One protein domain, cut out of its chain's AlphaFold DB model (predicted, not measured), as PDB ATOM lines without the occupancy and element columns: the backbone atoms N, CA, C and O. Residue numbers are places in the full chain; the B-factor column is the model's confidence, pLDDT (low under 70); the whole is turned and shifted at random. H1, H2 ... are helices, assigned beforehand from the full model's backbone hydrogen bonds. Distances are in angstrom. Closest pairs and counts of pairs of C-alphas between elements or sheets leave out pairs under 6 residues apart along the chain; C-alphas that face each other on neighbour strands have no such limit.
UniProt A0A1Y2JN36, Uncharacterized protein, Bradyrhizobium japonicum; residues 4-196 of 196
ATOM      1  N   GLN A   4      40.205  -8.298   9.336       76.69
ATOM      2  CA  GLN A   4      38.851  -8.686   9.733       76.69
ATOM      3  C   GLN A   4      38.523 -10.137   9.336       76.69
ATOM      4  O   GLN A   4      38.004 -10.884  10.157       76.69
ATOM      5  N   ALA A   5      38.869 -10.565   8.115       81.56
ATOM      6  CA  ALA A   5      38.642 -11.940   7.669       81.56
ATOM      7  C   ALA A   5      39.487 -12.961   8.457       81.56
ATOM      8  O   ALA A   5      39.002 -14.045   8.765       81.56
ATOM      9  N   ASN A   6      40.726 -12.612   8.829       83.38
ATOM     10  CA  ASN A   6      41.568 -13.453   9.692       83.38
ATOM     11  C   ASN A   6      40.943 -13.602  11.093       83.38
ATOM     12  O   ASN A   6      40.759 -14.714  11.588       83.38
ATOM     13  N   PHE A   7      40.513 -12.487  11.691       81.19
ATOM     14  CA  PHE A   7      39.811 -12.499  12.976       81.19
ATOM     15  C   PHE A   7      38.516 -13.324  12.933       81.19
ATOM     16  O   PHE A   7      38.233 -14.061  13.873       81.19
ATOM     17  N   GLN A   8      37.751 -13.246  11.842       84.56
ATOM     18  CA  GLN A   8      36.535 -14.043  11.663       84.56
ATOM     19  C   GLN A   8      36.826 -15.546  11.611       84.56
ATOM     20  O   GLN A   8      36.128 -16.300  12.285       84.56
ATOM     21  N   SER A   9      37.857 -15.983  10.878       88.19
ATOM     22  CA  SER A   9      38.273 -17.394  10.866       88.19
ATOM     23  C   SER A   9      38.669 -17.873  12.263       88.19
ATOM     24  O   SER A   9      38.196 -18.914  12.714       88.19
ATOM     25  N   TRP A  10      39.476 -17.083  12.978       89.75
ATOM     26  CA  TRP A  10      39.872 -17.366  14.359       89.75
ATOM     27  C   TRP A  10      38.667 -17.486  15.308       89.75
ATOM     28  O   TRP A  10      38.545 -18.454  16.057       89.75
ATOM     29  N   ALA A  11      37.759 -16.510  15.266       88.31
ATOM     30  CA  ALA A  11      36.594 -16.463  16.143       88.31
ATOM     31  C   ALA A  11      35.620 -17.611  15.864       88.31
ATOM     32  O   ALA A  11      35.034 -18.167  16.794       88.31
ATOM     33  N   LYS A  12      35.457 -17.966  14.586       90.69
ATOM     34  CA  LYS A  12      34.615 -19.077  14.157       90.69
ATOM     35  C   LYS A  12      35.122 -20.415  14.691       90.69
ATOM     36  O   LYS A  12      34.316 -21.140  15.255       90.69
ATOM     37  N   GLU A  13      36.428 -20.692  14.620       93.81
ATOM     38  CA  GLU A  13      37.007 -21.928  15.180       93.81
ATOM     39  C   GLU A  13      36.614 -22.099  16.659       93.81
ATOM     40  O   GLU A  13      36.052 -23.124  17.034       93.81
ATOM     41  N   ARG A  14      36.790 -21.059  17.488       91.75
ATOM     42  CA  ARG A  14      36.399 -21.104  18.911       91.75
ATOM     43  C   ARG A  14      34.895 -21.308  19.093       91.75
ATOM     44  O   ARG A  14      34.476 -22.123  19.910       91.75
ATOM     45  N   LEU A  15      34.065 -20.581  18.351       91.19
ATOM     46  CA  LEU A  15      32.609 -20.695  18.478       91.19
ATOM     47  C   LEU A  15      32.095 -22.087  18.090       91.19
ATOM     48  O   LEU A  15      31.236 -22.616  18.799       91.19
ATOM     49  N   ASP A  16      32.647 -22.680  17.030       93.88
ATOM     50  CA  ASP A  16      32.296 -24.025  16.569       93.88
ATOM     51  C   ASP A  16      32.716 -25.086  17.603       93.88
ATOM     52  O   ASP A  16      31.951 -26.002  17.909       93.88
ATOM     53  N   GLU A  17      33.896 -24.941  18.220       94.38
ATOM     54  CA  GLU A  17      34.347 -25.826  19.301       94.38
ATOM     55  C   GLU A  17      33.456 -25.720  20.557       94.38
ATOM     56  O   GLU A  17      33.102 -26.738  21.167       94.38
ATOM     57  N   MET A  18      33.068 -24.500  20.952       91.94
ATOM     58  CA  MET A  18      32.116 -24.258  22.049       91.94
ATOM     59  C   MET A  18      30.767 -24.923  21.774       91.94
ATOM     60  O   MET A  18      30.211 -25.581  22.655       91.94
ATOM     61  N   GLU A  19      30.248 -24.761  20.556       93.31
ATOM     62  CA  GLU A  19      28.969 -25.327  20.134       93.31
ATOM     63  C   GLU A  19      28.997 -26.854  20.162       93.31
ATOM     64  O   GLU A  19      28.156 -27.464  20.823       93.31
ATOM     65  N   ALA A  20      30.007 -27.472  19.544       95.25
ATOM     66  CA  ALA A  20      30.158 -28.924  19.525       95.25
ATOM     67  C   ALA A  20      30.249 -29.512  20.942       95.25
ATOM     68  O   ALA A  20      29.624 -30.533  21.244       95.25
ATOM     69  N   THR A  21      30.976 -28.835  21.835       92.62
ATOM     70  CA  THR A  21      31.074 -29.236  23.244       92.62
ATOM     71  C   THR A  21      29.713 -29.156  23.931       92.62
ATOM     72  O   THR A  21      29.288 -30.120  24.562       92.62
ATOM     73  N   LEU A  22      28.998 -28.036  23.794       89.94
ATOM     74  CA  LEU A  22      27.678 -27.847  24.400       89.94
ATOM     75  C   LEU A  22      26.662 -28.881  23.899       89.94
ATOM     76  O   LEU A  22      25.967 -29.482  24.719       89.94
ATOM     77  N   THR A  23      26.625 -29.155  22.592       92.75
ATOM     78  CA  THR A  23      25.769 -30.198  22.004       92.75
ATOM     79  C   THR A  23      26.080 -31.577  22.580       92.75
ATOM     80  O   THR A  23      25.161 -32.327  22.919       92.75
ATOM     81  N   PHE A  24      27.362 -31.914  22.744       90.81
ATOM     82  CA  PHE A  24      27.765 -33.162  23.387       90.81
ATOM     83  C   PHE A  24      27.280 -33.236  24.842       90.81
ATOM     84  O   PHE A  24      26.647 -34.220  25.230       90.81
ATOM     85  N   LEU A  25      27.506 -32.186  25.639       88.62
ATOM     86  CA  LEU A  25      27.082 -32.148  27.043       88.62
ATOM     87  C   LEU A  25      25.556 -32.225  27.199       88.62
ATOM     88  O   LEU A  25      25.070 -32.869  28.134       88.62
ATOM     89  N   ASP A  26      24.805 -31.621  26.277       87.44
ATOM     90  CA  ASP A  26      23.344 -31.706  26.214       87.44
ATOM     91  C   ASP A  26      22.851 -33.128  25.972       87.44
ATOM     92  O   ASP A  26      21.977 -33.607  26.698       87.44
ATOM     93  N   GLY A  27      23.454 -33.833  25.012       86.38
ATOM     94  CA  GLY A  27      23.152 -35.242  24.753       86.38
ATOM     95  C   GLY A  27      23.474 -36.154  25.943       86.38
ATOM     96  O   GLY A  27      22.876 -37.219  26.089       86.38
ATOM     97  N   LYS A  28      24.385 -35.724  26.825       84.38
ATOM     98  CA  LYS A  28      24.815 -36.461  28.020       84.38
ATOM     99  C   LYS A  28      24.108 -36.054  29.310       84.38
ATOM    100  O   LYS A  28      24.266 -36.744  30.312       84.38
ATOM    101  N   ALA A  29      23.262 -35.023  29.318       78.00
ATOM    102  CA  ALA A  29      22.592 -34.538  30.533       78.00
ATOM    103  C   ALA A  29      21.727 -35.606  31.252       78.00
ATOM    104  O   ALA A  29      21.433 -35.492  32.443       78.00
ATOM    105  N   GLY A  30      21.323 -36.666  30.540       76.38
ATOM    106  CA  GLY A  30      20.642 -37.841  31.089       76.38
ATOM    107  C   GLY A  30      21.510 -38.722  31.998       76.38
ATOM    108  O   GLY A  30      20.979 -39.329  32.926       76.38
ATOM    109  N   GLU A  31      22.820 -38.770  31.743       80.12
ATOM    110  CA  GLU A  31      23.790 -39.692  32.359       80.12
ATOM    111  C   GLU A  31      24.447 -39.125  33.632       80.12
ATOM    112  O   GLU A  31      25.178 -39.837  34.324       80.12
ATOM    113  N   VAL A  32      24.193 -37.853  33.959       79.69
ATOM    114  CA  VAL A  32      24.679 -37.223  35.194       79.69
ATOM    115  C   VAL A  32      23.983 -37.857  36.399       79.69
ATOM    116  O   VAL A  32      22.767 -38.071  36.388       79.69
ATOM    117  N   GLN A  33      24.746 -38.132  37.461       76.75
ATOM    118  CA  GLN A  33      24.194 -38.626  38.724       76.75
ATOM    119  C   GLN A  33      23.081 -37.693  39.223       76.75
ATOM    120  O   GLN A  33      23.236 -36.472  39.200       76.75
ATOM    121  N   ALA A  34      21.963 -38.258  39.692       78.06
ATOM    122  CA  ALA A  34      20.779 -37.482  40.071       78.06
ATOM    123  C   ALA A  34      21.095 -36.372  41.093       78.06
ATOM    124  O   ALA A  34      20.591 -35.258  40.967       78.06
ATOM    125  N   GLU A  35      21.996 -36.652  42.035       69.50
ATOM    126  CA  GLU A  35      22.459 -35.723  43.075       69.50
ATOM    127  C   GLU A  35      23.254 -34.527  42.522       69.50
ATOM    128  O   GLU A  35      23.282 -33.459  43.129       69.50
ATOM    129  N   LEU A  36      23.871 -34.670  41.346       76.69
ATOM    130  CA  LEU A  36      24.688 -33.634  40.710       76.69
ATOM    131  C   LEU A  36      23.943 -32.874  39.603       76.69
ATOM    132  O   LEU A  36      24.475 -31.898  39.070       76.69
ATOM    133  N   ARG A  37      22.708 -33.275  39.274       78.44
ATOM    134  CA  ARG A  37      21.956 -32.766  38.116       78.44
ATOM    135  C   ARG A  37      21.727 -31.255  38.159       78.44
ATOM    136  O   ARG A  37      22.030 -30.575  37.189       78.44
ATOM    137  N   ALA A  38      21.295 -30.712  39.297       82.06
ATOM    138  CA  ALA A  38      21.051 -29.272  39.436       82.06
ATOM    139  C   ALA A  38      22.331 -28.432  39.248       82.06
ATOM    140  O   ALA A  38      22.302 -27.369  38.629       82.06
ATOM    141  N   LYS A  39      23.477 -28.926  39.736       77.50
ATOM    142  CA  LYS A  39      24.782 -28.271  39.550       77.50
ATOM    143  C   LYS A  39      25.236 -28.339  38.091       77.50
ATOM    144  O   LYS A  39      25.755 -27.357  37.567       77.50
ATOM    145  N   ALA A  40      25.028 -29.484  37.446       78.31
ATOM    146  CA  ALA A  40      25.302 -29.679  36.029       78.31
ATOM    147  C   ALA A  40      24.453 -28.727  35.163       78.31
ATOM    148  O   ALA A  40      24.983 -28.054  34.282       78.31
ATOM    149  N   ASP A  41      23.163 -28.580  35.471       82.75
ATOM    150  CA  ASP A  41      22.266 -27.650  34.779       82.75
ATOM    151  C   ASP A  41      22.688 -26.180  34.936       82.75
ATOM    152  O   ASP A  41      22.656 -25.426  33.957       82.75
ATOM    153  N   GLY A  42      23.140 -25.787  36.133       82.44
ATOM    154  CA  GLY A  42      23.716 -24.464  36.388       82.44
ATOM    155  C   GLY A  42      24.965 -24.206  35.542       82.44
ATOM    156  O   GLY A  42      24.982 -23.267  34.751       82.44
ATOM    157  N   LEU A  43      25.956 -25.104  35.608       80.19
ATOM    158  CA  LEU A  43      27.186 -25.001  34.808       80.19
ATOM    159  C   LEU A  43      26.894 -24.921  33.308       80.19
ATOM    160  O   LEU A  43      27.507 -24.141  32.589       80.19
ATOM    161  N   ARG A  44      25.932 -25.702  32.818       83.19
ATOM    162  CA  ARG A  44      25.529 -25.662  31.412       83.19
ATOM    163  C   ARG A  44      24.897 -24.324  31.021       83.19
ATOM    164  O   ARG A  44      25.128 -23.842  29.912       83.19
ATOM    165  N   THR A  45      24.090 -23.740  31.901       86.50
ATOM    166  CA  THR A  45      23.516 -22.404  31.686       86.50
ATOM    167  C   THR A  45      24.624 -21.363  31.577       86.50
ATOM    168  O   THR A  45      24.635 -20.587  30.621       86.50
ATOM    169  N   ASP A  46      25.610 -21.429  32.471       82.38
ATOM    170  CA  ASP A  46      26.773 -20.540  32.452       82.38
ATOM    171  C   ASP A  46      27.605 -20.716  31.171       82.38
ATOM    172  O   ASP A  46      27.987 -19.734  30.536       82.38
ATOM    173  N   LEU A  47      27.841 -21.958  30.729       86.31
ATOM    174  CA  LEU A  47      28.570 -22.248  29.486       86.31
ATOM    175  C   LEU A  47      27.864 -21.660  28.250       86.31
ATOM    176  O   LEU A  47      28.527 -21.108  27.370       86.31
ATOM    177  N   ARG A  48      26.526 -21.724  28.186       87.69
ATOM    178  CA  ARG A  48      25.753 -21.089  27.102       87.69
ATOM    179  C   ARG A  48      25.816 -19.569  27.155       87.69
ATOM    180  O   ARG A  48      25.943 -18.937  26.108       87.69
ATOM    181  N   ALA A  49      25.751 -18.983  28.351       86.19
ATOM    182  CA  ALA A  49      25.908 -17.543  28.523       86.19
ATOM    183  C   ALA A  49      27.277 -17.084  27.998       86.19
ATOM    184  O   ALA A  49      27.336 -16.176  27.171       86.19
ATOM    185  N   LYS A  50      28.356 -17.797  28.353       84.06
ATOM    186  CA  LYS A  50      29.711 -17.534  27.839       84.06
ATOM    187  C   LYS A  50      29.798 -17.626  26.320       84.06
ATOM    188  O   LYS A  50      30.360 -16.732  25.694       84.06
ATOM    189  N   GLN A  51      29.217 -18.661  25.708       85.44
ATOM    190  CA  GLN A  51      29.173 -18.777  24.244       85.44
ATOM    191  C   GLN A  51      28.431 -17.588  23.603       85.44
ATOM    192  O   GLN A  51      28.868 -17.062  22.576       85.44
ATOM    193  N   SER A  52      27.315 -17.151  24.194       86.25
ATOM    194  CA  SER A  52      26.552 -16.001  23.695       86.25
ATOM    195  C   SER A  52      27.334 -14.696  23.821       86.25
ATOM    196  O   SER A  52      27.408 -13.936  22.860       86.25
ATOM    197  N   GLU A  53      27.965 -14.451  24.969       84.12
ATOM    198  CA  GLU A  53      28.818 -13.278  25.183       84.12
ATOM    199  C   GLU A  53      29.999 -13.259  24.207       84.12
ATOM    200  O   GLU A  53      30.267 -12.226  23.588       84.12
ATOM    201  N   PHE A  54      30.649 -14.409  23.995       82.50
ATOM    202  CA  PHE A  54      31.709 -14.570  22.999       82.50
ATOM    203  C   PHE A  54      31.208 -14.156  21.611       82.50
ATOM    204  O   PHE A  54      31.820 -13.328  20.933       82.50
ATOM    205  N   ARG A  55      30.047 -14.681  21.198       83.88
ATOM    206  CA  ARG A  55      29.409 -14.369  19.912       83.88
ATOM    207  C   ARG A  55      29.083 -12.881  19.775       83.88
ATOM    208  O   ARG A  55      29.293 -12.312  18.704       83.88
ATOM    209  N   ASP A  56      28.590 -12.247  20.830       85.69
ATOM    210  CA  ASP A  56      28.228 -10.830  20.811       85.69
ATOM    211  C   ASP A  56      29.456  -9.922  20.730       85.69
ATOM    212  O   ASP A  56      29.430  -8.923  20.008       85.69
ATOM    213  N   ILE A  57      30.551 -10.275  21.406       80.25
ATOM    214  CA  ILE A  57      31.837  -9.578  21.269       80.25
ATOM    215  C   ILE A  57      32.341  -9.707  19.828       80.25
ATOM    216  O   ILE A  57      32.664  -8.697  19.203       80.25
ATOM    217  N   VAL A  58      32.344 -10.919  19.261       79.44
ATOM    218  CA  VAL A  58      32.768 -11.148  17.867       79.44
ATOM    219  C   VAL A  58      31.947 -10.299  16.894       79.44
ATOM    220  O   VAL A  58      32.525  -9.648  16.026       79.44
ATOM    221  N   LYS A  59      30.621 -10.229  17.068       80.50
ATOM    222  CA  LYS A  59      29.737  -9.385  16.246       80.50
ATOM    223  C   LYS A  59      30.034  -7.896  16.395       80.50
ATOM    224  O   LYS A  59      30.174  -7.216  15.386       80.50
ATOM    225  N   LYS A  60      30.157  -7.388  17.626       79.19
ATOM    226  CA  LYS A  60      30.447  -5.964  17.890       79.19
ATOM    227  C   LYS A  60      31.761  -5.520  17.266       79.19
ATOM    228  O   LYS A  60      31.874  -4.394  16.797       79.19
ATOM    229  N   HIS A  61      32.753  -6.402  17.278       69.81
ATOM    230  CA  HIS A  61      34.059  -6.093  16.729       69.81
ATOM    231  C   HIS A  61      34.157  -6.365  15.236       69.81
ATOM    232  O   HIS A  61      35.055  -5.806  14.627       69.81
ATOM    233  N   ALA A  62      33.237  -7.114  14.618       63.03
ATOM    234  CA  ALA A  62      33.281  -7.434  13.191       63.03
ATOM    235  C   ALA A  62      33.409  -6.200  12.278       63.03
ATOM    236  O   ALA A  62      33.898  -6.355  11.169       63.03
ATOM    237  N   GLU A  63      33.037  -5.000  12.731       62.03
ATOM    238  CA  GLU A  63      33.136  -3.729  11.989       62.03
ATOM    239  C   GLU A  63      34.251  -2.788  12.504       62.03
ATOM    240  O   GLU A  63      34.412  -1.673  12.009       62.03
ATOM    241  N   ALA A  64      35.028  -3.205  13.509       63.72
ATOM    242  CA  ALA A  64      36.034  -2.381  14.178       63.72
ATOM    243  C   ALA A  64      37.421  -2.424  13.495       63.72
ATOM    244  O   ALA A  64      37.674  -3.197  12.572       63.72
ATOM    245  N   ASN A  65      38.343  -1.568  13.952       62.41
ATOM    246  CA  ASN A  65      39.723  -1.508  13.453       62.41
ATOM    247  C   ASN A  65      40.656  -2.551  14.116       62.41
ATOM    248  O   ASN A  65      40.316  -3.172  15.122       62.41
ATOM    249  N   GLU A  66      41.863  -2.718  13.563       61.78
ATOM    250  CA  GLU A  66      42.852  -3.741  13.955       61.78
ATOM    251  C   GLU A  66      43.202  -3.770  15.454       61.78
ATOM    252  O   GLU A  66      43.292  -4.844  16.048       61.78
ATOM    253  N   ALA A  67      43.314  -2.606  16.097       66.75
ATOM    254  CA  ALA A  67      43.619  -2.519  17.527       66.75
ATOM    255  C   ALA A  67      42.475  -3.053  18.407       66.75
ATOM    256  O   ALA A  67      42.717  -3.695  19.434       66.75
ATOM    257  N   ALA A  68      41.224  -2.841  17.987       69.25
ATOM    258  CA  ALA A  68      40.058  -3.370  18.686       69.25
ATOM    259  C   ALA A  68      39.998  -4.907  18.613       69.25
ATOM    260  O   ALA A  68      39.568  -5.544  19.575       69.25
ATOM    261  N   PHE A  69      40.491  -5.512  17.524       70.62
ATOM    262  CA  PHE A  69      40.553  -6.969  17.373       70.62
ATOM    263  C   PHE A  69      41.555  -7.630  18.317       70.62
ATOM    264  O   PHE A  69      41.244  -8.669  18.892       70.62
ATOM    265  N   VAL A  70      42.731  -7.030  18.524       71.25
ATOM    266  CA  VAL A  70      43.757  -7.587  19.425       71.25
ATOM    267  C   VAL A  70      43.256  -7.620  20.869       71.25
ATOM    268  O   VAL A  70      43.359  -8.647  21.540       71.25
ATOM    269  N   SER A  71      42.650  -6.524  21.338       72.56
ATOM    270  CA  SER A  71      42.084  -6.470  22.691       72.56
ATOM    271  C   SER A  71      40.889  -7.414  22.858       72.56
ATOM    272  O   SER A  71      40.753  -8.032  23.915       72.56
ATOM    273  N   ALA A  72      40.032  -7.539  21.840       73.69
ATOM    274  CA  ALA A  72      38.910  -8.474  21.864       73.69
ATOM    275  C   ALA A  72      39.402  -9.926  21.907       73.69
ATOM    276  O   ALA A  72      38.951 -10.692  22.753       73.69
ATOM    277  N   LYS A  73      40.381 -10.284  21.068       76.56
ATOM    278  CA  LYS A  73      40.999 -11.615  21.050       76.56
ATOM    279  C   LYS A  73      41.583 -11.990  22.416       76.56
ATOM    280  O   LYS A  73      41.270 -13.060  22.921       76.56
ATOM    281  N   ALA A  74      42.344 -11.096  23.052       81.62
ATOM    282  CA  ALA A  74      42.925 -11.357  24.372       81.62
ATOM    283  C   ALA A  74      41.859 -11.641  25.446       81.62
ATOM    284  O   ALA A  74      42.007 -12.569  26.239       81.62
ATOM    285  N   ARG A  75      40.758 -10.875  25.456       80.19
ATOM    286  CA  ARG A  75      39.628 -11.124  26.365       80.19
ATOM    287  C   ARG A  75      38.953 -12.464  26.071       80.19
ATOM    288  O   ARG A  75      38.731 -13.253  26.980       80.19
ATOM    289  N   LEU A  76      38.670 -12.727  24.804       82.06
ATOM    290  CA  LEU A  76      38.007 -13.949  24.363       82.06
ATOM    291  C   LEU A  76      38.842 -15.208  24.654       82.06
ATOM    292  O   LEU A  76      38.279 -16.258  24.944       82.06
ATOM    293  N   GLU A  77      40.174 -15.121  24.649       84.00
ATOM    294  CA  GLU A  77      41.049 -16.213  25.106       84.00
ATOM    295  C   GLU A  77      40.931 -16.486  26.614       84.00
ATOM    296  O   GLU A  77      41.036 -17.638  27.043       84.00
ATOM    297  N   VAL A  78      40.693 -15.457  27.433       85.31
ATOM    298  CA  VAL A  78      40.400 -15.633  28.866       85.31
ATOM    299  C   VAL A  78      39.046 -16.318  29.042       85.31
ATOM    300  O   VAL A  78      38.952 -17.302  29.781       85.31
ATOM    301  N   ASP A  79      38.026 -15.850  28.322       81.12
ATOM    302  CA  ASP A  79      36.676 -16.425  28.360       81.12
ATOM    303  C   ASP A  79      36.683 -17.890  27.890       81.12
ATOM    304  O   ASP A  79      36.044 -18.750  28.501       81.12
ATOM    305  N   TRP A  80      37.490 -18.202  26.871       84.25
ATOM    306  CA  TRP A  80      37.740 -19.561  26.389       84.25
ATOM    307  C   TRP A  80      38.339 -20.470  27.469       84.25
ATOM    308  O   TRP A  80      37.815 -21.549  27.738       84.25
ATOM    309  N   LYS A  81      39.411 -20.036  28.142       85.94
ATOM    310  CA  LYS A  81      40.031 -20.826  29.223       85.94
ATOM    311  C   LYS A  81      39.061 -21.067  30.378       85.94
ATOM    312  O   LYS A  81      39.051 -22.145  30.970       85.94
ATOM    313  N   ALA A  82      38.231 -20.073  30.693       85.44
ATOM    314  CA  ALA A  82      37.188 -20.221  31.699       85.44
ATOM    315  C   ALA A  82      36.119 -21.236  31.259       85.44
ATOM    316  O   ALA A  82      35.668 -22.033  32.078       85.44
ATOM    317  N   PHE A  83      35.738 -21.233  29.979       86.69
ATOM    318  CA  PHE A  83      34.846 -22.236  29.394       86.69
ATOM    319  C   PHE A  83      35.432 -23.653  29.513       86.69
ATOM    320  O   PHE A  83      34.765 -24.534  30.049       86.69
ATOM    321  N   GLU A  84      36.690 -23.878  29.118       86.69
ATOM    322  CA  GLU A  84      37.346 -25.196  29.225       86.69
ATOM    323  C   GLU A  84      37.412 -25.708  30.671       86.69
ATOM    324  O   GLU A  84      37.186 -26.894  30.935       86.69
ATOM    325  N   ALA A  85      37.680 -24.814  31.626       87.44
ATOM    326  CA  ALA A  85      37.689 -25.159  33.043       87.44
ATOM    327  C   ALA A  85      36.301 -25.582  33.550       87.44
ATOM    328  O   ALA A  85      36.192 -26.506  34.359       87.44
ATOM    329  N   ASP A  86      35.235 -24.933  33.086       86.19
ATOM    330  CA  ASP A  86      33.865 -25.270  33.480       86.19
ATOM    331  C   ASP A  86      33.368 -26.556  32.801       86.19
ATOM    332  O   ASP A  86      32.699 -27.367  33.447       86.19
ATOM    333  N   VAL A  87      33.785 -26.821  31.556       85.88
ATOM    334  CA  VAL A  87      33.582 -28.118  30.883       85.88
ATOM    335  C   VAL A  87      34.226 -29.247  31.685       85.88
ATOM    336  O   VAL A  87      33.575 -30.262  31.935       85.88
ATOM    337  N   ALA A  88      35.462 -29.063  32.165       86.44
ATOM    338  CA  ALA A  88      36.143 -30.058  32.996       86.44
ATOM    339  C   ALA A  88      35.328 -30.404  34.255       86.44
ATOM    340  O   ALA A  88      35.068 -31.574  34.531       86.44
ATOM    341  N   LYS A  89      34.842 -29.382  34.976       84.06
ATOM    342  CA  LYS A  89      34.005 -29.561  36.178       84.06
ATOM    343  C   LYS A  89      32.692 -30.282  35.881       84.06
ATOM    344  O   LYS A  89      32.206 -31.027  36.730       84.06
ATOM    345  N   TYR A  90      32.094 -30.036  34.718       81.62
ATOM    346  CA  TYR A  90      30.864 -30.710  34.307       81.62
ATOM    347  C   TYR A  90      31.131 -32.188  33.992       81.62
ATOM    348  O   TYR A  90      30.419 -33.062  34.488       81.62
ATOM    349  N   ILE A  91      32.193 -32.481  33.234       84.25
ATOM    350  CA  ILE A  91      32.584 -33.856  32.891       84.25
ATOM    351  C   ILE A  91      32.967 -34.662  34.145       84.25
ATOM    352  O   ILE A  91      32.705 -35.864  34.240       84.25
ATOM    353  N   ASP A  92      33.516 -33.995  35.157       82.75
ATOM    354  CA  ASP A  92      33.830 -34.611  36.440       82.75
ATOM    355  C   ASP A  92      32.594 -35.182  37.167       82.75
ATOM    356  O   ASP A  92      32.722 -36.100  37.980       82.75
ATOM    357  N   GLY A  93      31.388 -34.700  36.862       79.62
ATOM    358  CA  GLY A  93      30.142 -35.218  37.432       79.62
ATOM    359  C   GLY A  93      29.682 -36.576  36.880       79.62
ATOM    360  O   GLY A  93      28.726 -37.148  37.407       79.62
ATOM    361  N   PHE A  94      30.322 -37.106  35.831       80.69
ATOM    362  CA  PHE A  94      29.934 -38.380  35.216       80.69
ATOM    363  C   PHE A  94      30.626 -39.586  35.857       80.69
ATOM    364  O   PHE A  94      31.811 -39.552  36.188       80.69
ATOM    365  N   SER A  95      29.901 -40.706  35.939       74.56
ATOM    366  CA  SER A  95      30.433 -41.994  36.411       74.56
ATOM    367  C   SER A  95      31.497 -42.593  35.480       74.56
ATOM    368  O   SER A  95      32.413 -43.259  35.948       74.56
ATOM    369  N   LYS A  96      31.412 -42.320  34.173       83.50
ATOM    370  CA  LYS A  96      32.371 -42.741  33.133       83.50
ATOM    371  C   LYS A  96      33.275 -41.588  32.699       83.50
ATOM    372  O   LYS A  96      33.312 -41.206  31.533       83.50
ATOM    373  N   ARG A  97      33.913 -40.938  33.673       83.88
ATOM    374  CA  ARG A  97      34.605 -39.657  33.470       83.88
ATOM    375  C   ARG A  97      35.627 -39.697  32.336       83.88
ATOM    376  O   ARG A  97      35.631 -38.794  31.509       83.88
ATOM    377  N   VAL A  98      36.477 -40.720  32.293       85.94
ATOM    378  CA  VAL A  98      37.560 -40.823  31.299       85.94
ATOM    379  C   VAL A  98      36.983 -40.938  29.889       85.94
ATOM    380  O   VAL A  98      37.437 -40.266  28.965       85.94
ATOM    381  N   GLU A  99      35.928 -41.733  29.726       88.62
ATOM    382  CA  GLU A  99      35.235 -41.905  28.456       88.62
ATOM    383  C   GLU A  99      34.549 -40.612  28.006       88.62
ATOM    384  O   GLU A  99      34.632 -40.258  26.830       88.62
ATOM    385  N   GLN A 100      33.925 -39.871  28.927       89.44
ATOM    386  CA  GLN A 100      33.297 -38.586  28.600       89.44
ATOM    387  C   GLN A 100      34.335 -37.498  28.284       89.44
ATOM    388  O   GLN A 100      34.112 -36.707  27.374       89.44
ATOM    389  N   GLN A 101      35.483 -37.476  28.973       89.62
ATOM    390  CA  GLN A 101      36.605 -36.582  28.648       89.62
ATOM    391  C   GLN A 101      37.125 -36.856  27.237       89.62
ATOM    392  O   GLN A 101      37.310 -35.930  26.450       89.62
ATOM    393  N   ARG A 102      37.305 -38.130  26.882       89.94
ATOM    394  CA  ARG A 102      37.721 -38.513  25.531       89.94
ATOM    395  C   ARG A 102      36.690 -38.109  24.476       89.94
ATOM    396  O   ARG A 102      37.071 -37.532  23.466       89.94
ATOM    397  N   ALA A 103      35.408 -38.379  24.707       91.50
ATOM    398  CA  ALA A 103      34.355 -38.029  23.755       91.50
ATOM    399  C   ALA A 103      34.211 -36.504  23.580       91.50
ATOM    400  O   ALA A 103      34.071 -36.034  22.454       91.50
ATOM    401  N   ALA A 104      34.324 -35.728  24.666       91.56
ATOM    402  CA  ALA A 104      34.357 -34.265  24.608       91.56
ATOM    403  C   ALA A 104      35.552 -33.754  23.785       91.56
ATOM    404  O   ALA A 104      35.394 -32.889  22.926       91.56
ATOM    405  N   PHE A 105      36.736 -34.333  23.998       92.69
ATOM    406  CA  PHE A 105      37.921 -34.018  23.203       92.69
ATOM    407  C   PHE A 105      37.722 -34.344  21.716       92.69
ATOM    408  O   PHE A 105      38.076 -33.532  20.866       92.69
ATOM    409  N   GLU A 106      37.140 -35.499  21.386       93.56
ATOM    410  CA  GLU A 106      36.913 -35.916  19.996       93.56
ATOM    411  C   GLU A 106      35.956 -34.966  19.256       93.56
ATOM    412  O   GLU A 106      36.232 -34.606  18.109       93.56
ATOM    413  N   VAL A 107      34.880 -34.491  19.901       95.06
ATOM    414  CA  VAL A 107      33.968 -33.516  19.269       95.06
ATOM    415  C   VAL A 107      34.604 -32.133  19.114       95.06
ATOM    416  O   VAL A 107      34.386 -31.485  18.091       95.06
ATOM    417  N   GLN A 108      35.433 -31.696  20.069       94.12
ATOM    418  CA  GLN A 108      36.183 -30.439  19.960       94.12
ATOM    419  C   GLN A 108      37.221 -30.503  18.839       94.12
ATOM    420  O   GLN A 108      37.258 -29.622  17.986       94.12
ATOM    421  N   ALA A 109      38.012 -31.579  18.789       94.88
ATOM    422  CA  ALA A 109      38.988 -31.817  17.729       94.88
ATOM    423  C   ALA A 109      38.329 -31.826  16.342       94.88
ATOM    424  O   ALA A 109      38.839 -31.213  15.406       94.88
ATOM    425  N   ALA A 110      37.177 -32.488  16.201       95.50
ATOM    426  CA  ALA A 110      36.442 -32.530  14.941       95.50
ATOM    427  C   ALA A 110      35.941 -31.141  14.512       95.50
ATOM    428  O   ALA A 110      36.104 -30.769  13.348       95.50
ATOM    429  N   ALA A 111      35.369 -30.365  15.439       96.38
ATOM    430  CA  ALA A 111      34.930 -28.995  15.174       96.38
ATOM    431  C   ALA A 111      36.103 -28.107  14.742       96.38
ATOM    432  O   ALA A 111      36.016 -27.405  13.733       96.38
ATOM    433  N   GLN A 112      37.231 -28.227  15.441       94.81
ATOM    434  CA  GLN A 112      38.449 -27.507  15.119       94.81
ATOM    435  C   GLN A 112      38.931 -27.813  13.692       94.81
ATOM    436  O   GLN A 112      39.103 -26.911  12.877       94.81
ATOM    437  N   LEU A 113      39.087 -29.090  13.343       94.31
ATOM    438  CA  LEU A 113      39.559 -29.503  12.017       94.31
ATOM    439  C   LEU A 113      38.585 -29.121  10.892       94.31
ATOM    440  O   LEU A 113      39.013 -28.835   9.773       94.31
ATOM    441  N   ASN A 114      37.281 -29.086  11.169       95.12
ATOM    442  CA  ASN A 114      36.297 -28.593  10.208       95.12
ATOM    443  C   ASN A 114      36.459 -27.090   9.954       95.12
ATOM    444  O   ASN A 114      36.508 -26.687   8.792       95.12
ATOM    445  N   ALA A 115      36.657 -26.283  10.998       94.38
ATOM    446  CA  ALA A 115      36.926 -24.854  10.844       94.38
ATOM    447  C   ALA A 115      38.195 -24.585  10.011       94.38
ATOM    448  O   ALA A 115      38.230 -23.643   9.217       94.38
ATOM    449  N   TRP A 116      39.216 -25.447  10.108       94.88
ATOM    450  CA  TRP A 116      40.399 -25.363   9.241       94.88
ATOM    451  C   TRP A 116      40.076 -25.577   7.773       94.88
ATOM    452  O   TRP A 116      40.542 -24.816   6.924       94.88
ATOM    453  N   ARG A 117      39.302 -26.622   7.471       94.62
ATOM    454  CA  ARG A 117      38.902 -26.956   6.099       94.62
ATOM    455  C   ARG A 117      38.088 -25.813   5.500       94.62
ATOM    456  O   ARG A 117      38.425 -25.336   4.421       94.62
ATOM    457  N   GLU A 118      37.110 -25.304   6.246       94.38
ATOM    458  CA  GLU A 118      36.276 -24.174   5.827       94.38
ATOM    459  C   GLU A 118      37.099 -22.901   5.585       94.38
ATOM    460  O   GLU A 118      36.925 -22.235   4.563       94.38
ATOM    461  N   ALA A 119      38.037 -22.577   6.479       94.00
ATOM    462  CA  ALA A 119      38.915 -21.426   6.303       94.00
ATOM    463  C   ALA A 119      39.836 -21.592   5.085       94.00
ATOM    464  O   ALA A 119      39.954 -20.666   4.282       94.00
ATOM    465  N   ALA A 120      40.439 -22.768   4.896       93.19
ATOM    466  CA  ALA A 120      41.296 -23.049   3.748       93.19
ATOM    467  C   ALA A 120      40.528 -22.954   2.419       93.19
ATOM    468  O   ALA A 120      41.037 -22.383   1.453       93.19
ATOM    469  N   ASP A 121      39.301 -23.472   2.369       93.25
ATOM    470  CA  ASP A 121      38.449 -23.401   1.180       93.25
ATOM    471  C   ASP A 121      37.988 -21.966   0.904       93.25
ATOM    472  O   ASP A 121      37.993 -21.526  -0.249       93.25
ATOM    473  N   LYS A 122      37.692 -21.186   1.950       92.12
ATOM    474  CA  LYS A 122      37.397 -19.757   1.806       92.12
ATOM    475  C   LYS A 122      38.599 -18.982   1.261       92.12
ATOM    476  O   LYS A 122      38.444 -18.205   0.324       92.12
ATOM    477  N   ILE A 123      39.791 -19.198   1.817       91.25
ATOM    478  CA  ILE A 123      41.044 -18.557   1.377       91.25
ATOM    479  C   ILE A 123      41.328 -18.902  -0.090       91.25
ATOM    480  O   ILE A 123      41.668 -18.014  -0.872       91.25
ATOM    481  N   ALA A 124      41.147 -20.166  -0.482       92.00
ATOM    482  CA  ALA A 124      41.303 -20.597  -1.868       92.00
ATOM    483  C   ALA A 124      40.311 -19.892  -2.803       92.00
ATOM    484  O   ALA A 124      40.714 -19.378  -3.846       92.00
ATOM    485  N   SER A 125      39.036 -19.830  -2.406       91.94
ATOM    486  CA  SER A 125      37.973 -19.160  -3.159       91.94
ATOM    487  C   SER A 125      38.254 -17.665  -3.333       91.94
ATOM    488  O   SER A 125      38.305 -17.176  -4.461       91.94
ATOM    489  N   ASP A 126      38.551 -16.951  -2.243       89.19
ATOM    490  CA  ASP A 126      38.903 -15.526  -2.268       89.19
ATOM    491  C   ASP A 126      40.150 -15.272  -3.145       89.19
ATOM    492  O   ASP A 126      40.245 -14.257  -3.836       89.19
ATOM    493  N   GLY A 127      41.108 -16.206  -3.159       87.50
ATOM    494  CA  GLY A 127      42.323 -16.127  -3.972       87.50
ATOM    495  C   GLY A 127      42.075 -16.182  -5.482       87.50
ATOM    496  O   GLY A 127      42.893 -15.673  -6.250       87.50
ATOM    497  N   THR A 128      40.948 -16.741  -5.936       89.38
ATOM    498  CA  THR A 128      40.614 -16.822  -7.373       89.38
ATOM    499  C   THR A 128      40.407 -15.461  -8.035       89.38
ATOM    500  O   THR A 128      40.502 -15.364  -9.256       89.38
ATOM    501  N   GLN A 129      40.186 -14.412  -7.238       87.06
ATOM    502  CA  GLN A 129      40.021 -13.034  -7.706       87.06
ATOM    503  C   GLN A 129      41.333 -12.408  -8.208       87.06
ATOM    504  O   GLN A 129      41.303 -11.392  -8.898       87.06
ATOM    505  N   PHE A 130      42.484 -13.002  -7.879       87.31
ATOM    506  CA  PHE A 130      43.797 -12.515  -8.295       87.31
ATOM    507  C   PHE A 130      44.239 -13.141  -9.621       87.31
ATOM    508  O   PHE A 130      43.942 -14.301  -9.920       87.31
ATOM    509  N   ALA A 131      45.021 -12.387 -10.402       86.88
ATOM    510  CA  ALA A 131      45.680 -12.909 -11.596       86.88
ATOM    511  C   ALA A 131      46.575 -14.113 -11.248       86.88
ATOM    512  O   ALA A 131      47.169 -14.160 -10.168       86.88
ATOM    513  N   ALA A 132      46.710 -15.072 -12.173       83.88
ATOM    514  CA  ALA A 132      47.395 -16.349 -11.931       83.88
ATOM    515  C   ALA A 132      48.815 -16.184 -11.350       83.88
ATOM    516  O   ALA A 132      49.192 -16.892 -10.419       83.88
ATOM    517  N   GLU A 133      49.563 -15.193 -11.837       76.12
ATOM    518  CA  GLU A 133      50.920 -14.859 -11.384       76.12
ATOM    519  C   GLU A 133      50.974 -14.419  -9.911       76.12
ATOM    520  O   GLU A 133      51.952 -14.678  -9.213       76.12
ATOM    521  N   ARG A 134      49.912 -13.774  -9.415       81.75
ATOM    522  CA  ARG A 134      49.784 -13.298  -8.028       81.75
ATOM    523  C   ARG A 134      49.123 -14.333  -7.115       81.75
ATOM    524  O   ARG A 134      49.387 -14.353  -5.916       81.75
ATOM    525  N   ARG A 135      48.320 -15.236  -7.684       90.44
ATOM    526  CA  ARG A 135      47.571 -16.281  -6.971       90.44
ATOM    527  C   ARG A 135      48.451 -17.392  -6.388       90.44
ATOM    528  O   ARG A 135      48.093 -17.967  -5.364       90.44
ATOM    529  N   ALA A 136      49.621 -17.652  -6.975       89.56
ATOM    530  CA  ALA A 136      50.503 -18.756  -6.575       89.56
ATOM    531  C   ALA A 136      50.895 -18.744  -5.082       89.56
ATOM    532  O   ALA A 136      50.948 -19.794  -4.446       89.56
ATOM    533  N   GLN A 137      51.124 -17.566  -4.488       87.75
ATOM    534  CA  GLN A 137      51.474 -17.460  -3.062       87.75
ATOM    535  C   GLN A 137      50.287 -17.774  -2.138       87.75
ATOM    536  O   GLN A 137      50.476 -18.337  -1.061       87.75
ATOM    537  N   ILE A 138      49.065 -17.439  -2.564       91.50
ATOM    538  CA  ILE A 138      47.836 -17.759  -1.827       91.50
ATOM    539  C   ILE A 138      47.578 -19.268  -1.896       91.50
ATOM    540  O   ILE A 138      47.296 -19.888  -0.874       91.50
ATOM    541  N   GLU A 139      47.736 -19.876  -3.075       93.38
ATOM    542  CA  GLU A 139      47.615 -21.330  -3.250       93.38
ATOM    543  C   GLU A 139      48.614 -22.099  -2.378       93.38
ATOM    544  O   GLU A 139      48.259 -23.118  -1.788       93.38
ATOM    545  N   GLU A 140      49.845 -21.602  -2.249       93.44
ATOM    546  CA  GLU A 140      50.851 -22.209  -1.378       93.44
ATOM    547  C   GLU A 140      50.475 -22.102   0.107       93.44
ATOM    548  O   GLU A 140      50.566 -23.086   0.843       93.44
ATOM    549  N   ALA A 141      49.967 -20.945   0.547       93.25
ATOM    550  CA  ALA A 141      49.460 -20.781   1.910       93.25
ATOM    551  C   ALA A 141      48.294 -21.745   2.207       93.25
ATOM    552  O   ALA A 141      48.273 -22.378   3.264       93.25
ATOM    553  N   VAL A 142      47.369 -21.925   1.255       93.81
ATOM    554  CA  VAL A 142      46.265 -22.898   1.364       93.81
ATOM    555  C   VAL A 142      46.793 -24.328   1.462       93.81
ATOM    556  O   VAL A 142      46.346 -25.085   2.324       93.81
ATOM    557  N   LYS A 143      47.741 -24.723   0.602       95.56
ATOM    558  CA  LYS A 143      48.336 -26.072   0.638       95.56
ATOM    559  C   LYS A 143      48.975 -26.356   1.989       95.56
ATOM    560  O   LYS A 143      48.725 -27.410   2.570       95.56
ATOM    561  N   ARG A 144      49.750 -25.400   2.501       94.19
ATOM    562  CA  ARG A 144      50.390 -25.503   3.811       94.19
ATOM    563  C   ARG A 144      49.366 -25.649   4.932       94.19
ATOM    564  O   ARG A 144      49.497 -26.552   5.749       94.19
ATOM    565  N   MET A 145      48.325 -24.820   4.937       94.06
ATOM    566  CA  MET A 145      47.249 -24.895   5.925       94.06
ATOM    567  C   MET A 145      46.550 -26.263   5.919       94.06
ATOM    568  O   MET A 145      46.323 -26.843   6.978       94.06
ATOM    569  N   LYS A 146      46.261 -26.821   4.733       94.50
ATOM    570  CA  LYS A 146      45.671 -28.165   4.596       94.50
ATOM    571  C   LYS A 146      46.612 -29.269   5.096       94.50
ATOM    572  O   LYS A 146      46.148 -30.215   5.727       94.50
ATOM    573  N   ALA A 147      47.916 -29.146   4.850       95.25
ATOM    574  CA  ALA A 147      48.912 -30.095   5.346       95.25
ATOM    575  C   ALA A 147      49.043 -30.052   6.879       95.25
ATOM    576  O   ALA A 147      49.025 -31.098   7.525       95.25
ATOM    577  N   GLU A 148      49.105 -28.854   7.463       94.19
ATOM    578  CA  GLU A 148      49.145 -28.665   8.918       94.19
ATOM    579  C   GLU A 148      47.853 -29.185   9.588       94.19
ATOM    580  O   GLU A 148      47.933 -29.823  10.638       94.19
ATOM    581  N   ALA A 149      46.681 -29.022   8.951       93.31
ATOM    582  CA  ALA A 149      45.417 -29.598   9.428       93.31
ATOM    583  C   ALA A 149      45.472 -31.131   9.481       93.31
ATOM    584  O   ALA A 149      45.067 -31.739  10.469       93.31
ATOM    585  N   ALA A 150      45.988 -31.762   8.422       94.25
ATOM    586  CA  ALA A 150      46.107 -33.215   8.342       94.25
ATOM    587  C   ALA A 150      47.106 -33.766   9.376       94.25
ATOM    588  O   ALA A 150      46.878 -34.819   9.976       94.25
ATOM    589  N   GLU A 151      48.203 -33.045   9.624       94.81
ATOM    590  CA  GLU A 151      49.155 -33.393  10.680       94.81
ATOM    591  C   GLU A 151      48.504 -33.303  12.069       94.81
ATOM    592  O   GLU A 151      48.654 -34.221  12.883       94.81
ATOM    593  N   ALA A 152      47.764 -32.224  12.336       94.38
ATOM    594  CA  ALA A 152      47.025 -32.053  13.581       94.38
ATOM    595  C   ALA A 152      45.977 -33.154  13.774       94.38
ATOM    596  O   ALA A 152      45.932 -33.770  14.837       94.38
ATOM    597  N   GLU A 153      45.202 -33.480  12.739       93.62
ATOM    598  CA  GLU A 153      44.230 -34.577  12.758       93.62
ATOM    599  C   GLU A 153      44.885 -35.902  13.156       93.62
ATOM    600  O   GLU A 153      44.431 -36.568  14.088       93.62
ATOM    601  N   GLY A 154      46.014 -36.245  12.529       93.38
ATOM    602  CA  GLY A 154      46.765 -37.451  12.869       93.38
ATOM    603  C   GLY A 154      47.287 -37.461  14.311       93.38
ATOM    604  O   GLY A 154      47.298 -38.514  14.955       93.38
ATOM    605  N   LYS A 155      47.710 -36.309  14.851       92.94
ATOM    606  CA  LYS A 155      48.144 -36.184  16.256       92.94
ATOM    607  C   LYS A 155      46.974 -36.343  17.226       92.94
ATOM    608  O   LYS A 155      47.074 -37.131  18.166       92.94
ATOM    609  N   LEU A 156      45.866 -35.644  16.984       92.81
ATOM    610  CA  LEU A 156      44.679 -35.670  17.843       92.81
ATOM    611  C   LEU A 156      44.049 -37.071  17.875       92.81
ATOM    612  O   LEU A 156      43.728 -37.568  18.954       92.81
ATOM    613  N   GLN A 157      43.973 -37.763  16.732       90.50
ATOM    614  CA  GLN A 157      43.491 -39.149  16.666       90.50
ATOM    615  C   GLN A 157      44.360 -40.118  17.478       90.50
ATOM    616  O   GLN A 157      43.840 -40.974  18.193       90.50
ATOM    617  N   LYS A 158      45.690 -39.986  17.412       90.38
ATOM    618  CA  LYS A 158      46.597 -40.819  18.222       90.38
ATOM    619  C   LYS A 158      46.403 -40.573  19.716       90.38
ATOM    620  O   LYS A 158      46.413 -41.521  20.499       90.38
ATOM    621  N   LEU A 159      46.210 -39.315  20.111       89.00
ATOM    622  CA  LEU A 159      45.993 -38.940  21.507       89.00
ATOM    623  C   LEU A 159      44.670 -39.477  22.057       89.00
ATOM    624  O   LEU A 159      44.668 -40.005  23.170       89.00
ATOM    625  N   SER A 160      43.575 -39.415  21.289       81.75
ATOM    626  CA  SER A 160      42.299 -39.987  21.743       81.75
ATOM    627  C   SER A 160      42.376 -41.508  21.882       81.75
ATOM    628  O   SER A 160      41.877 -42.068  22.859       81.75
ATOM    629  N   GLN A 161      43.059 -42.193  20.961       82.44
ATOM    630  CA  GLN A 161      43.203 -43.652  20.982       82.44
ATOM    631  C   GLN A 161      44.093 -44.168  22.116       82.44
ATOM    632  O   GLN A 161      43.865 -45.277  22.598       82.44
ATOM    633  N   ALA A 162      45.070 -43.379  22.572       77.94
ATOM    634  CA  ALA A 162      46.042 -43.808  23.577       77.94
ATOM    635  C   ALA A 162      45.439 -44.084  24.970       77.94
ATOM    636  O   ALA A 162      46.121 -44.684  25.796       77.94
ATOM    637  N   GLY A 163      44.195 -43.666  25.251       66.81
ATOM    638  CA  GLY A 163      43.392 -44.047  26.431       66.81
ATOM    639  C   GLY A 163      43.911 -43.612  27.814       66.81
ATOM    640  O   GLY A 163      43.138 -43.579  28.764       66.81
ATOM    641  N   ALA A 164      45.189 -43.249  27.931       72.00
ATOM    642  CA  ALA A 164      45.881 -42.913  29.176       72.00
ATOM    643  C   ALA A 164      46.192 -41.412  29.322       72.00
ATOM    644  O   ALA A 164      46.880 -41.009  30.259       72.00
ATOM    645  N   GLN A 165      45.736 -40.575  28.387       82.56
ATOM    646  CA  GLN A 165      45.996 -39.138  28.441       82.56
ATOM    647  C   GLN A 165      45.100 -38.468  29.481       82.56
ATOM    648  O   GLN A 165      43.899 -38.725  29.548       82.56
ATOM    649  N   SER A 166      45.684 -37.580  30.285       85.25
ATOM    650  CA  SER A 166      44.899 -36.734  31.184       85.25
ATOM    651  C   SER A 166      44.104 -35.697  30.386       85.25
ATOM    652  O   SER A 166      44.544 -35.256  29.324       85.25
ATOM    653  N   TRP A 167      42.977 -35.232  30.932       86.12
ATOM    654  CA  TRP A 167      42.216 -34.117  30.353       86.12
ATOM    655  C   TRP A 167      43.096 -32.894  30.059       86.12
ATOM    656  O   TRP A 167      43.009 -32.307  28.986       86.12
ATOM    657  N   SER A 168      44.018 -32.562  30.968       85.62
ATOM    658  CA  SER A 168      44.967 -31.465  30.763       85.62
ATOM    659  C   SER A 168      45.860 -31.687  29.539       85.62
ATOM    660  O   SER A 168      46.100 -30.740  28.800       85.62
ATOM    661  N   ALA A 169      46.349 -32.910  29.310       89.12
ATOM    662  CA  ALA A 169      47.185 -33.221  28.149       89.12
ATOM    663  C   ALA A 169      46.392 -33.126  26.835       89.12
ATOM    664  O   ALA A 169      46.895 -32.596  25.846       89.12
ATOM    665  N   LEU A 170      45.133 -33.572  26.844       91.06
ATOM    666  CA  LEU A 170      44.221 -33.435  25.707       91.06
ATOM    667  C   LEU A 170      43.953 -31.957  25.369       91.06
ATOM    668  O   LEU A 170      44.027 -31.570  24.205       91.06
ATOM    669  N   MET A 171      43.714 -31.111  26.376       90.50
ATOM    670  CA  MET A 171      43.492 -29.673  26.161       90.50
ATOM    671  C   MET A 171      44.746 -28.945  25.672       90.50
ATOM    672  O   MET A 171      44.643 -28.057  24.828       90.50
ATOM    673  N   VAL A 172      45.937 -29.346  26.134       91.62
ATOM    674  CA  VAL A 172      47.208 -28.824  25.602       91.62
ATOM    675  C   VAL A 172      47.331 -29.124  24.106       91.62
ATOM    676  O   VAL A 172      47.645 -28.222  23.335       91.62
ATOM    677  N   ALA A 173      47.003 -30.342  23.670       93.31
ATOM    678  CA  ALA A 173      47.065 -30.705  22.255       93.31
ATOM    679  C   ALA A 173      46.076 -29.916  21.374       93.31
ATOM    680  O   ALA A 173      46.422 -29.507  20.260       93.31
ATOM    681  N   LEU A 174      44.862 -29.645  21.870       93.56
ATOM    682  CA  LEU A 174      43.936 -28.738  21.181       93.56
ATOM    683  C   LEU A 174      44.514 -27.320  21.114       93.56
ATOM    684  O   LEU A 174      44.542 -26.721  20.043       93.56
ATOM    685  N   ALA A 175      45.061 -26.793  22.212       93.12
ATOM    686  CA  ALA A 175      45.668 -25.461  22.241       93.12
ATOM    687  C   ALA A 175      46.861 -25.310  21.271       93.12
ATOM    688  O   ALA A 175      47.008 -24.273  20.614       93.12
ATOM    689  N   GLU A 176      47.691 -26.341  21.124       94.06
ATOM    690  CA  GLU A 176      48.775 -26.378  20.131       94.06
ATOM    691  C   GLU A 176      48.239 -26.366  18.695       94.06
ATOM    692  O   GLU A 176      48.770 -25.659  17.827       94.06
ATOM    693  N   THR A 177      47.155 -27.105  18.448       94.88
ATOM    694  CA  THR A 177      46.471 -27.095  17.152       94.88
ATOM    695  C   THR A 177      45.921 -25.697  16.875       94.88
ATOM    696  O   THR A 177      46.236 -25.110  15.846       94.88
ATOM    697  N   ARG A 178      45.240 -25.073  17.842       94.00
ATOM    698  CA  ARG A 178      44.696 -23.705  17.730       94.00
ATOM    699  C   ARG A 178      45.783 -22.692  17.376       94.00
ATOM    700  O   ARG A 178      45.640 -21.895  16.459       94.00
ATOM    701  N   THR A 179      46.933 -22.791  18.033       93.31
ATOM    702  CA  THR A 179      48.095 -21.937  17.742       93.31
ATOM    703  C   THR A 179      48.620 -22.132  16.315       93.31
ATOM    704  O   THR A 179      49.125 -21.197  15.689       93.31
ATOM    705  N   SER A 180      48.529 -23.343  15.771       95.06
ATOM    706  CA  SER A 180      48.929 -23.621  14.388       95.06
ATOM    707  C   SER A 180      47.932 -23.041  13.384       95.06
ATOM    708  O   SER A 180      48.363 -22.400  12.427       95.06
ATOM    709  N   PHE A 181      46.630 -23.126  13.661       94.38
ATOM    710  CA  PHE A 181      45.594 -22.465  12.862       94.38
ATOM    711  C   PHE A 181      45.805 -20.955  12.774       94.38
ATOM    712  O   PHE A 181      45.777 -20.372  11.689       94.38
ATOM    713  N   ASP A 182      46.061 -20.320  13.918       92.12
ATOM    714  CA  ASP A 182      46.283 -18.880  14.016       92.12
ATOM    715  C   ASP A 182      47.455 -18.439  13.133       92.12
ATOM    716  O   ASP A 182      47.353 -17.459  12.388       92.12
ATOM    717  N   ARG A 183      48.556 -19.202  13.162       93.19
ATOM    718  CA  ARG A 183      49.726 -18.962  12.305       93.19
ATOM    719  C   ARG A 183      49.409 -19.177  10.827       93.19
ATOM    720  O   ARG A 183      49.859 -18.380  10.002       93.19
ATOM    721  N   ALA A 184      48.637 -20.206  10.483       93.81
ATOM    722  CA  ALA A 184      48.240 -20.478   9.105       93.81
ATOM    723  C   ALA A 184      47.353 -19.357   8.532       93.81
ATOM    724  O   ALA A 184      47.617 -18.870   7.429       93.81
ATOM    725  N   ASN A 185      46.371 -18.865   9.296       92.12
ATOM    726  CA  ASN A 185      45.541 -17.730   8.879       92.12
ATOM    727  C   ASN A 185      46.359 -16.440   8.729       92.12
ATOM    728  O   ASN A 185      46.153 -15.682   7.780       92.12
ATOM    729  N   GLN A 186      47.326 -16.198   9.621       91.31
ATOM    730  CA  GLN A 186      48.237 -15.061   9.489       91.31
ATOM    731  C   GLN A 186      49.104 -15.172   8.226       91.31
ATOM    732  O   GLN A 186      49.238 -14.202   7.483       91.31
ATOM    733  N   ALA A 187      49.657 -16.352   7.935       91.88
ATOM    734  CA  ALA A 187      50.440 -16.576   6.721       91.88
ATOM    735  C   ALA A 187      49.605 -16.351   5.448       91.88
ATOM    736  O   ALA A 187      50.079 -15.715   4.505       91.88
ATOM    737  N   ALA A 188      48.350 -16.808   5.440       91.25
ATOM    738  CA  ALA A 188      47.417 -16.544   4.350       91.25
ATOM    739  C   ALA A 188      47.153 -15.041   4.187       91.25
ATOM    740  O   ALA A 188      47.258 -14.515   3.079       91.25
ATOM    741  N   GLN A 189      46.887 -14.320   5.279       90.69
ATOM    742  CA  GLN A 189      46.711 -12.867   5.248       90.69
ATOM    743  C   GLN A 189      47.917 -12.155   4.616       90.69
ATOM    744  O   GLN A 189      47.736 -11.298   3.749       90.69
ATOM    745  N   GLU A 190      49.138 -12.522   5.003       91.06
ATOM    746  CA  GLU A 190      50.360 -11.946   4.432       91.06
ATOM    747  C   GLU A 190      50.525 -12.278   2.942       91.06
ATOM    748  O   GLU A 190      50.931 -11.411   2.166       91.06
ATOM    749  N   ALA A 191      50.150 -13.483   2.503       90.81
ATOM    750  CA  ALA A 191      50.146 -13.834   1.081       90.81
ATOM    751  C   ALA A 191      49.180 -12.947   0.276       90.81
ATOM    752  O   ALA A 191      49.541 -12.452  -0.790       90.81
ATOM    753  N   PHE A 192      47.988 -12.666   0.808       89.81
ATOM    754  CA  PHE A 192      47.056 -11.728   0.175       89.81
ATOM    755  C   PHE A 192      47.597 -10.298   0.122       89.81
ATOM    756  O   PHE A 192      47.416  -9.634  -0.894       89.81
ATOM    757  N   LYS A 193      48.263  -9.816   1.179       88.81
ATOM    758  CA  LYS A 193      48.877  -8.474   1.181       88.81
ATOM    759  C   LYS A 193      49.967  -8.330   0.117       88.81
ATOM    760  O   LYS A 193      50.143  -7.243  -0.408       88.81
ATOM    761  N   ARG A 194      50.693  -9.408  -0.195       87.62
ATOM    762  CA  ARG A 194      51.723  -9.426  -1.253       87.62
ATOM    763  C   ARG A 194      51.146  -9.550  -2.665       87.62
ATOM    764  O   ARG A 194      51.826  -9.211  -3.633       87.62
ATOM    765  N   ALA A 195      49.947 -10.118  -2.778       84.94
ATOM    766  CA  ALA A 195      49.251 -10.320  -4.045       84.94
ATOM    767  C   ALA A 195      48.437  -9.091  -4.492       84.94
ATOM    768  O   ALA A 195      48.202  -8.955  -5.693       84.94
ATOM    769  N   ALA A 196      48.010  -8.253  -3.538       79.50
ATOM    770  CA  ALA A 196      47.351  -6.962  -3.753       79.50
ATOM    771  C   ALA A 196      48.327  -5.890  -4.257       79.50
ATOM    772  O   ALA A 196      47.877  -5.059  -5.074       79.50
TER     773      ALA A 196
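AT A GLANCE: This is residues 4 to 196 of the 196 residues of an uncharacterized protein of Bradyrhizobium japonicum (UniProt A0A1Y2JN36). Six long helices form an elongated up-and-down bundle, each running against the one before; H4 and H1 make its middle, with H5 and H6 on one side and H2 and H3 on the other. The printed part has 193 residues, six named helices, H1 to H6, and no named strand: all helix, compact, radius of gyration of the C-alphas 18.3 A, spans 64 by 38 by 22 A.

HOW THE PARTS SIT: H4, residues 97 to 127, touches H1, residues 4 to 28, at a shallow tilt of 29 degrees, opposite ways; their closest C-alphas, Glu 17 and Gln 108, are 5.0 A apart. H5, residues 132 to 161, forms hairpins with H4 and with H6, residues 167 to 195; the closest C-alphas are Ala 120 and Val 142, 5.5 A, and Arg 134 and Ala 195, 5.0 A. H2, residues 34 to 61, and H3, residues 66 to 91, form a hairpin, closest at the C-alphas of Ala 40 and Tyr 90, 5.9 A. Every O i to N i+4 pair is within hydrogen-bond range in H1, H3, H4 and H6; 22 of 24 are in H2 and 23 of 26 in H5.

IN THESE COORDINATES: H1 begins at C-alpha 4 (38.851, -8.686, 9.733); H6 ends at C-alpha 195 (49.251, -10.320, -4.045). H4 is 44.9 A long.

THE WHOLE: The printed part has no cut, and its five links are tight. pLDDT is under 70 at residues 35, 61 to 68 and 163.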